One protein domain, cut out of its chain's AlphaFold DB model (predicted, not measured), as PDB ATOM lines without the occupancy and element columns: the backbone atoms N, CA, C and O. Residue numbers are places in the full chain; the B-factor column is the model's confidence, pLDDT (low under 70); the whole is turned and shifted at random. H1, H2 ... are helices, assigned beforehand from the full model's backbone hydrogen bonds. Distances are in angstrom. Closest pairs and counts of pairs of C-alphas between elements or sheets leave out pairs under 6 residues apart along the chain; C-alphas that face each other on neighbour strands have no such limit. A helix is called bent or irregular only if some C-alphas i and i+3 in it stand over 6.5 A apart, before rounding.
ATOM      1  N   GLU A 110     113.586  71.325 110.002       98.06
ATOM      2  CA  GLU A 110     112.759  72.530 109.955       98.06
ATOM      3  C   GLU A 110     113.264  73.501 108.887       98.06
ATOM      4  O   GLU A 110     112.481  73.981 108.071       98.06
ATOM      5  N   TYR A 111     114.582  73.688 108.816       98.44
ATOM      6  CA  TYR A 111     115.255  74.465 107.785       98.44
ATOM      7  C   TYR A 111     114.873  74.018 106.371       98.44
ATOM      8  O   TYR A 111     114.410  74.833 105.576       98.44
ATOM      9  N   VAL A 112     114.987  72.720 106.068       97.44
ATOM     10  CA  VAL A 112     114.668  72.197 104.730       97.44
ATOM     11  C   VAL A 112     113.174  72.290 104.410       97.44
ATOM     12  O   VAL A 112     112.813  72.454 103.247       97.44
ATOM     13  N   LEU A 113     112.292  72.191 105.408       96.06
ATOM     14  CA  LEU A 113     110.842  72.203 105.197       96.06
ATOM     15  C   LEU A 113     110.222  73.605 105.179       96.06
ATOM     16  O   LEU A 113     109.166  73.768 104.562       96.06
ATOM     17  N   LEU A 114     110.883  74.608 105.764       96.69
ATOM     18  CA  LEU A 114     110.416  75.997 105.820       96.69
ATOM     19  C   LEU A 114     109.921  76.561 104.470       96.69
ATOM     20  O   LEU A 114     108.881  77.224 104.452       96.69
ATOM     21  N   PRO A 115     110.556  76.279 103.311       95.25
ATOM     22  CA  PRO A 115     110.085  76.786 102.023       95.25
ATOM     23  C   PRO A 115     108.652  76.373 101.662       95.25
ATOM     24  O   PRO A 115     107.997  77.091 100.906       95.25
ATOM     25  N   LYS A 116     108.140  75.242 102.173       92.81
ATOM     26  CA  LYS A 116     106.772  74.774 101.869       92.81
ATOM     27  C   LYS A 116     105.690  75.749 102.342       92.81
ATOM     28  O   LYS A 116     104.596  75.767 101.782       92.81
ATOM     29  N   GLU A 117     105.998  76.559 103.350       91.88
ATOM     30  CA  GLU A 117     105.079  77.525 103.961       91.88
ATOM     31  C   GLU A 117     105.155  78.914 103.305       91.88
ATOM     32  O   GLU A 117     104.472  79.863 103.701       91.88
ATOM     33  N   GLU A 118     105.999  79.056 102.283       94.44
ATOM     34  CA  GLU A 118     106.365  80.338 101.712       94.44
ATOM     35  C   GLU A 118     105.687  80.643 100.380       94.44
ATOM     36  O   GLU A 118     105.302  79.779  99.595       94.44
ATOM     37  N   LYS A 119     105.616  81.937 100.054       93.44
ATOM     38  CA  LYS A 119     105.265  82.364  98.695       93.44
ATOM     39  C   LYS A 119     106.340  81.899  97.714       93.44
ATOM     40  O   LYS A 119     107.520  81.835  98.056       93.44
ATOM     41  N   ILE A 120     105.956  81.725  96.447       94.50
ATOM     42  CA  ILE A 120     106.847  81.215  95.391       94.50
ATOM     43  C   ILE A 120     108.205  81.936  95.331       94.50
ATOM     44  O   ILE A 120     109.228  81.298  95.138       94.50
ATOM     45  N   SER A 121     108.246  83.260  95.516       93.56
ATOM     46  CA  SER A 121     109.497  84.026  95.477       93.56
ATOM     47  C   SER A 121     110.481  83.619  96.573       93.56
ATOM     48  O   SER A 121     111.681  83.573  96.321       93.56
ATOM     49  N   ASN A 122     109.974  83.336  97.771       95.44
ATOM     50  CA  ASN A 122     110.776  82.906  98.908       95.44
ATOM     51  C   ASN A 122     111.136  81.426  98.783       95.44
ATOM     52  O   ASN A 122     112.298  81.095  98.977       95.44
ATOM     53  N   PHE A 123     110.197  80.582  98.337       95.56
ATOM     54  CA  PHE A 123     110.468  79.174  98.036       95.56
ATOM     55  C   PHE A 123     111.677  79.015  97.106       95.56
ATOM     56  O   PHE A 123     112.596  78.259  97.405       95.56
ATOM     57  N   LEU A 124     111.709  79.767  95.997       95.62
ATOM     58  CA  LEU A 124     112.806  79.685  95.030       95.62
ATOM     59  C   LEU A 124     114.147  80.099  95.650       95.62
ATOM     60  O   LEU A 124     115.139  79.410  95.455       95.62
ATOM     61  N   LYS A 125     114.176  81.196  96.417       96.19
ATOM     62  CA  LYS A 125     115.402  81.668  97.081       96.19
ATOM     63  C   LYS A 125     115.900  80.677  98.130       96.19
ATOM     64  O   LYS A 125     117.075  80.343  98.144       96.19
ATOM     65  N   MET A 126     115.005  80.197  98.987       97.88
ATOM     66  CA  MET A 126     115.360  79.235 100.025       97.88
ATOM     67  C   MET A 126     115.774  77.881  99.434       97.88
ATOM     68  O   MET A 126     116.637  77.218  99.989       97.88
ATOM     69  N   SER A 127     115.237  77.492  98.275       97.00
ATOM     70  CA  SER A 127     115.688  76.280  97.581       97.00
ATOM     71  C   SER A 127     117.144  76.379  97.122       97.00
ATOM     72  O   SER A 127     117.878  75.404  97.232       97.00
ATOM     73  N   GLU A 128     117.593  77.547  96.651       97.06
ATOM     74  CA  GLU A 128     119.016  77.763  96.345       97.06
ATOM     75  C   GLU A 128     119.875  77.710  97.617       97.06
ATOM     76  O   GLU A 128     120.948  77.114  97.616       97.06
ATOM     77  N   ASN A 129     119.362  78.228  98.733       98.06
ATOM     78  CA  ASN A 129     120.022  78.118 100.032       98.06
ATOM     79  C   ASN A 129     120.104  76.664 100.537       98.06
ATOM     80  O   ASN A 129     121.082  76.294 101.179       98.06
ATOM     81  N   ILE A 130     119.117  75.815 100.234       97.94
ATOM     82  CA  ILE A 130     119.174  74.372 100.524       97.94
ATOM     83  C   ILE A 130     120.270  73.697  99.689       97.94
ATOM     84  O   ILE A 130     121.028  72.902 100.235       97.94
ATOM     85  N   LYS A 131     120.406  74.039  98.399       96.38
ATOM     86  CA  LYS A 131     121.505  73.526  97.555       96.38
ATOM     87  C   LYS A 131     122.878  73.971  98.042       96.38
ATOM     88  O   LYS A 131     123.850  73.239  97.923       96.38
ATOM     89  N   GLU A 132     122.985  75.189  98.561       96.62
ATOM     90  CA  GLU A 132     124.238  75.642  99.160       96.62
ATOM     91  C   GLU A 132     124.506  74.896 100.475       96.62
ATOM     92  O   GLU A 132     125.608  74.402 100.689       96.62
ATOM     93  N   ALA A 133     123.485  74.724 101.320       97.62
ATOM     94  CA  ALA A 133     123.598  73.984 102.574       97.62
ATOM     95  C   ALA A 133     124.026  72.519 102.375       97.62
ATOM     96  O   ALA A 133     124.838  72.019 103.157       97.62
ATOM     97  N   SER A 134     123.555  71.848 101.315       96.12
ATOM     98  CA  SER A 134     123.933  70.459 101.007       96.12
ATOM     99  C   SER A 134     125.415  70.282 100.661       96.12
ATOM    100  O   SER A 134     125.912  69.157 100.678       96.12
ATOM    101  N   ARG A 135     126.151  71.370 100.391       95.38
ATOM    102  CA  ARG A 135     127.612  71.332 100.215       95.38
ATOM    103  C   ARG A 135     128.372  71.204 101.533       95.38
ATOM    104  O   ARG A 135     129.516  70.759 101.520       95.38
ATOM    105  N   TYR A 136     127.755  71.596 102.648       96.31
ATOM    106  CA  TYR A 136     128.382  71.603 103.975       96.31
ATOM    107  C   TYR A 136     127.810  70.536 104.911       96.31
ATOM    108  O   TYR A 136     128.506  70.088 105.820       96.31
ATOM    109  N   LYS A 137     126.547  70.138 104.720       96.44
ATOM    110  CA  LYS A 137     125.818  69.230 105.613       96.44
ATOM    111  C   LYS A 137     125.081  68.156 104.812       96.44
ATOM    112  O   LYS A 137     124.523  68.441 103.755       96.44
ATOM    113  N   ASP A 138     125.030  66.934 105.342       95.69
ATOM    114  CA  ASP A 138     124.181  65.881 104.776       95.69
ATOM    115  C   ASP A 138     122.717  66.126 105.162       95.69
ATOM    116  O   ASP A 138     122.310  65.931 106.312       95.69
ATOM    117  N   ILE A 139     121.948  66.591 104.178       96.25
ATOM    118  CA  ILE A 139     120.526  66.934 104.299       96.25
ATOM    119  C   ILE A 139     119.651  66.146 103.317       96.25
ATOM    120  O   ILE A 139     118.504  66.517 103.054       96.25
ATOM    121  N   GLN A 140     120.190  65.081 102.710       93.94
ATOM    122  CA  GLN A 140     119.509  64.380 101.617       93.94
ATOM    123  C   GLN A 140     118.196  63.745 102.071       93.94
ATOM    124  O   GLN A 140     117.199  63.791 101.349       93.94
ATOM    125  N   GLN A 141     118.162  63.203 103.290       94.06
ATOM    126  CA  GLN A 141     116.949  62.615 103.860       94.06
ATOM    127  C   GLN A 141     115.848  63.668 104.031       94.06
ATOM    128  O   GLN A 141     114.689  63.409 103.708       94.06
ATOM    129  N   GLU A 142     116.200  64.871 104.480       95.69
ATOM    130  CA  GLU A 142     115.262  65.977 104.634       95.69
ATOM    131  C   GLU A 142     114.795  66.522 103.287       95.69
ATOM    132  O   GLU A 142     113.609  66.814 103.130       95.69
ATOM    133  N   ILE A 143     115.682  66.603 102.290       94.44
ATOM    134  CA  ILE A 143     115.316  67.003 100.924       94.44
ATOM    135  C   ILE A 143     114.256  66.056 100.355       94.44
ATOM    136  O   ILE A 143     113.291  66.527  99.752       94.44
ATOM    137  N   GLN A 144     114.354  64.743 100.597       92.25
ATOM    138  CA  GLN A 144     113.325  63.792 100.151       92.25
ATOM    139  C   GLN A 144     111.933  64.123 100.710       92.25
ATOM    140  O   GLN A 144     110.918  63.905 100.045       92.25
ATOM    141  N   LEU A 145     111.856  64.741 101.893       91.06
ATOM    142  CA  LEU A 145     110.584  65.159 102.475       91.06
ATOM    143  C   LEU A 145     109.916  66.288 101.682       91.06
ATOM    144  O   LEU A 145     108.691  66.412 101.750       91.06
ATOM    145  N   LEU A 146     110.655  67.080 100.897       88.81
ATOM    146  CA  LEU A 146     110.073  68.095 100.010       88.81
ATOM    147  C   LEU A 146     109.163  67.487  98.937       88.81
ATOM    148  O   LEU A 146     108.185  68.118  98.534       88.81
ATOM    149  N   PHE A 147     109.447  66.252  98.528       87.00
ATOM    150  CA  PHE A 147     108.663  65.503  97.549       87.00
ATOM    151  C   PHE A 147     107.470  64.786  98.182       87.00
ATOM    152  O   PHE A 147     106.499  64.477  97.491       87.00
ATOM    153  N   THR A 148     107.528  64.536  99.492       85.56
ATOM    154  CA  THR A 148     106.422  63.939 100.244       85.56
ATOM    155  C   THR A 148     105.364  64.976 100.595       85.56
ATOM    156  O   THR A 148     105.693  66.132 100.876       85.56
ATOM    157  N   ASP A 149     104.104  64.534 100.604       76.62
ATOM    158  CA  ASP A 149     102.935  65.354 100.931       76.62
ATOM    159  C   ASP A 149     102.903  66.661 100.125       76.62
ATOM    160  O   ASP A 149     103.301  67.723 100.591       76.62
ATOM    161  N   GLN A 150     102.445  66.569  98.875       83.00
ATOM    162  CA  GLN A 150     102.344  67.701  97.951       83.00
ATOM    163  C   GLN A 150     101.046  68.507  98.112       83.00
ATOM    164  O   GLN A 150     100.717  69.326  97.255       83.00
ATOM    165  N   THR A 151     100.300  68.316  99.204       87.50
ATOM    166  CA  THR A 151      99.064  69.072  99.458       87.50
ATOM    167  C   THR A 151      99.312  70.582  99.482       87.50
ATOM    168  O   THR A 151      98.496  71.342  98.967       87.50
ATOM    169  N   TRP A 152     100.478  71.029  99.958       86.19
ATOM    170  CA  TRP A 152     100.885  72.439  99.944       86.19
ATOM    171  C   TRP A 152     100.970  73.050  98.531       86.19
ATOM    172  O   TRP A 152     100.791  74.259  98.390       86.19
ATOM    173  N   LEU A 153     101.159  72.244  97.473       90.31
ATOM    174  CA  LEU A 153     101.153  72.725  96.082       90.31
ATOM    175  C   LEU A 153      99.791  73.283  95.657       90.31
ATOM    176  O   LEU A 153      99.727  74.117  94.756       90.31
ATOM    177  N   THR A 154      98.708  72.884  96.330       90.88
ATOM    178  CA  THR A 154      97.354  73.396  96.056       90.88
ATOM    179  C   THR A 154      97.207  74.892  96.349       90.88
ATOM    180  O   THR A 154      96.300  75.531  95.819       90.88
ATOM    181  N   ASN A 155      98.135  75.478  97.114       89.62
ATOM    182  CA  ASN A 155      98.189  76.916  97.381       89.62
ATOM    183  C   ASN A 155      98.730  77.740  96.195       89.62
ATOM    184  O   ASN A 155      98.771  78.971  96.262       89.62
ATOM    185  N   PHE A 156      99.169  77.087  95.114       93.38
ATOM    186  CA  PHE A 156      99.834  77.717  93.978       93.38
ATOM    187  C   PHE A 156      99.057  77.509  92.681       93.38
ATOM    188  O   PHE A 156      98.392  76.498  92.470       93.38
ATOM    189  N   ASN A 157      99.179  78.465  91.758       95.62
ATOM    190  CA  ASN A 157      98.651  78.278  90.409       95.62
ATOM    191  C   ASN A 157      99.542  77.336  89.581       95.62
ATOM    192  O   ASN A 157     100.720  77.143  89.876       95.62
ATOM    193  N   GLU A 158      99.007  76.816  88.477       96.06
ATOM    194  CA  GLU A 158      99.693  75.846  87.610       96.06
ATOM    195  C   GLU A 158     101.095  76.305  87.159       96.06
ATOM    196  O   GLU A 158     102.045  75.524  87.130       96.06
ATOM    197  N   LYS A 159     101.268  77.597  86.844       96.44
ATOM    198  CA  LYS A 159     102.570  78.151  86.433       96.44
ATOM    199  C   LYS A 159     103.584  78.143  87.579       96.44
ATOM    200  O   LYS A 159     104.776  77.946  87.340       96.44
ATOM    201  N   GLN A 160     103.136  78.410  88.802       95.88
ATOM    202  CA  GLN A 160     103.966  78.350  90.002       95.88
ATOM    203  C   GLN A 160     104.313  76.901  90.356       95.88
ATOM    204  O   GLN A 160     105.483  76.634  90.606       95.88
ATOM    205  N   VAL A 161     103.352  75.974  90.276       94.88
ATOM    206  CA  VAL A 161     103.586  74.536  90.495       94.88
ATOM    207  C   VAL A 161     104.655  74.009  89.537       94.88
ATOM    208  O   VAL A 161     105.663  73.488  89.998       94.88
ATOM    209  N   LYS A 162     104.549  74.283  88.230       95.12
ATOM    210  CA  LYS A 162     105.581  73.886  87.247       95.12
ATOM    211  C   LYS A 162     106.976  74.425  87.580       95.12
ATOM    212  O   LYS A 162     107.987  73.784  87.299       95.12
ATOM    213  N   ARG A 163     107.060  75.635  88.150       95.12
ATOM    214  CA  ARG A 163     108.337  76.212  88.606       95.12
ATOM    215  C   ARG A 163     108.876  75.489  89.836       95.12
ATOM    216  O   ARG A 163     110.074  75.235  89.878       95.12
ATOM    217  N   ILE A 164     108.013  75.176  90.798       94.50
ATOM    218  CA  ILE A 164     108.367  74.409  91.994       94.50
ATOM    219  C   ILE A 164     108.869  73.023  91.594       94.50
ATOM    220  O   ILE A 164     109.973  72.654  91.970       94.50
ATOM    221  N   GLU A 165     108.116  72.296  90.771       93.19
ATOM    222  CA  GLU A 165     108.482  70.957  90.296       93.19
ATOM    223  C   GLU A 165     109.844  70.952  89.601       93.19
ATOM    224  O   GLU A 165     110.666  70.081  89.872       93.19
ATOM    225  N   LYS A 166     110.129  71.961  88.766       94.00
ATOM    226  CA  LYS A 166     111.443  72.111  88.130       94.00
ATOM    227  C   LYS A 166     112.573  72.279  89.152       94.00
ATOM    228  O   LYS A 166     113.658  71.741  88.952       94.00
ATOM    229  N   VAL A 167     112.345  73.039  90.223       93.56
ATOM    230  CA  VAL A 167     113.332  73.198  91.300       93.56
ATOM    231  C   VAL A 167     113.490  71.900  92.082       93.56
ATOM    232  O   VAL A 167     114.618  71.473  92.304       93.56
ATOM    233  N   LEU A 168     112.391  71.227  92.423       92.19
ATOM    234  CA  LEU A 168     112.435  69.936  93.104       92.19
ATOM    235  C   LEU A 168     113.222  68.903  92.289       92.19
ATOM    236  O   LEU A 168     114.125  68.265  92.811       92.19
ATOM    237  N   GLN A 169     112.976  68.812  90.982       91.62
ATOM    238  CA  GLN A 169     113.749  67.948  90.084       91.62
ATOM    239  C   GLN A 169     115.248  68.273  90.078       91.62
ATOM    240  O   GLN A 169     116.055  67.365  89.914       91.62
ATOM    241  N   SER A 170     115.635  69.538  90.284       91.75
ATOM    242  CA  SER A 170     117.054  69.911  90.341       91.75
ATOM    243  C   SER A 170     117.784  69.370  91.571       91.75
ATOM    244  O   SER A 170     118.991  69.202  91.493       91.75
ATOM    245  N   PHE A 171     117.079  69.028  92.657       89.62
ATOM    246  CA  PHE A 171     117.687  68.347  93.808       89.62
ATOM    247  C   PHE A 171     118.000  66.867  93.547       89.62
ATOM    248  O   PHE A 171     118.755  66.272  94.302       89.62
ATOM    249  N   LEU A 172     117.408  66.258  92.514       80.94
ATOM    250  CA  LEU A 172     117.630  64.850  92.156       80.94
ATOM    251  C   LEU A 172     118.730  64.667  91.098       80.94
ATOM    252  O   LEU A 172     119.026  63.538  90.718       80.94
ATOM    253  N   ALA A 173     119.249  65.767  90.548       68.69
ATOM    254  CA  ALA A 173     120.169  65.769  89.412       68.69
ATOM    255  C   ALA A 173     121.651  65.913  89.815       68.69
ATOM    256  O   ALA A 173     122.502  65.983  88.927       68.69
ATOM    257  N   GLU A 174     121.940  65.956  91.117       55.97
ATOM    258  CA  GLU A 174     123.282  65.982  91.723       55.97
ATOM    259  C   GLU A 174     123.545  64.668  92.470       55.97
ATOM    260  O   GLU A 174     124.693  64.176  92.379       55.97
TER     261      GLU A 174
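This is residues 110 to 174 of the 174 residues of an uncharacterized protein of Enterococcus casseliflavus 14-MB-W-14 (UniProt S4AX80). Four helices, H3, H1, H2 and H5 in that order round the group, run nearly along one long axis as a small bundle, less closed on the side between H3 and H5. Short H4 slants at one end, near H1 and H5. The printed part has 65 residues with five named helices, H1 to H5, and no named strand: all helix. It is compact, with a radius of gyration of the C-alphas of 11.1 A, and elongated, spanning 33 by 20 by 18 A.

H2, residues 120 to 133, touches H5, residues 158 to 170, the same way at a shallow tilt of 2 degrees; their closest C-alphas, of Ile 120 and Gln 160, are 6.7 A apart. H1, residues 110 to 117, forms a hairpin with H2, opposite ways at a shallow tilt of 17 degrees; the closest C-alphas, of Pro 115 and Phe 123, are 4.7 A apart. H3, residues 140 to 147, touches H1, the same way at a shallow tilt of 12 degrees; the closest C-alphas, of Val 112 and Glu 142, are 6.2 A apart. H3 and H5 are close but not clearly touching, with the closest C-alphas, of Phe 147 and Leu 168, 7.3 A apart. H4, residues 150 to 155, is close to but not clearly touching H1, with C-alphas 116 and 152 closest at 6.6 A. H1 and H5 are apart. In H2 and H5 every O i to N i+4 pair is within hydrogen-bond range; the counts are 1 of 4 in H1, 1 of 4 in H3 and 0 of 2 in H4, beside O i to N i+3 counts of 3 of 5, 5 of 5 and 3 of 3.

H2 is 19.6 A long and H5 18.5 A. H1 begins at C-alpha 110, (112.759, 72.530, 109.955), and is irregular, with C-alphas 112 and 115 7.0 A apart. H5 ends at C-alpha 170, (117.054, 69.911, 90.341).

The C-alphas of Tyr 136 and Asn 157, 33.4 A apart, are the two farthest apart. The printed part has no cut, and no link is long. Residues 173 to 174 have pLDDT under 70.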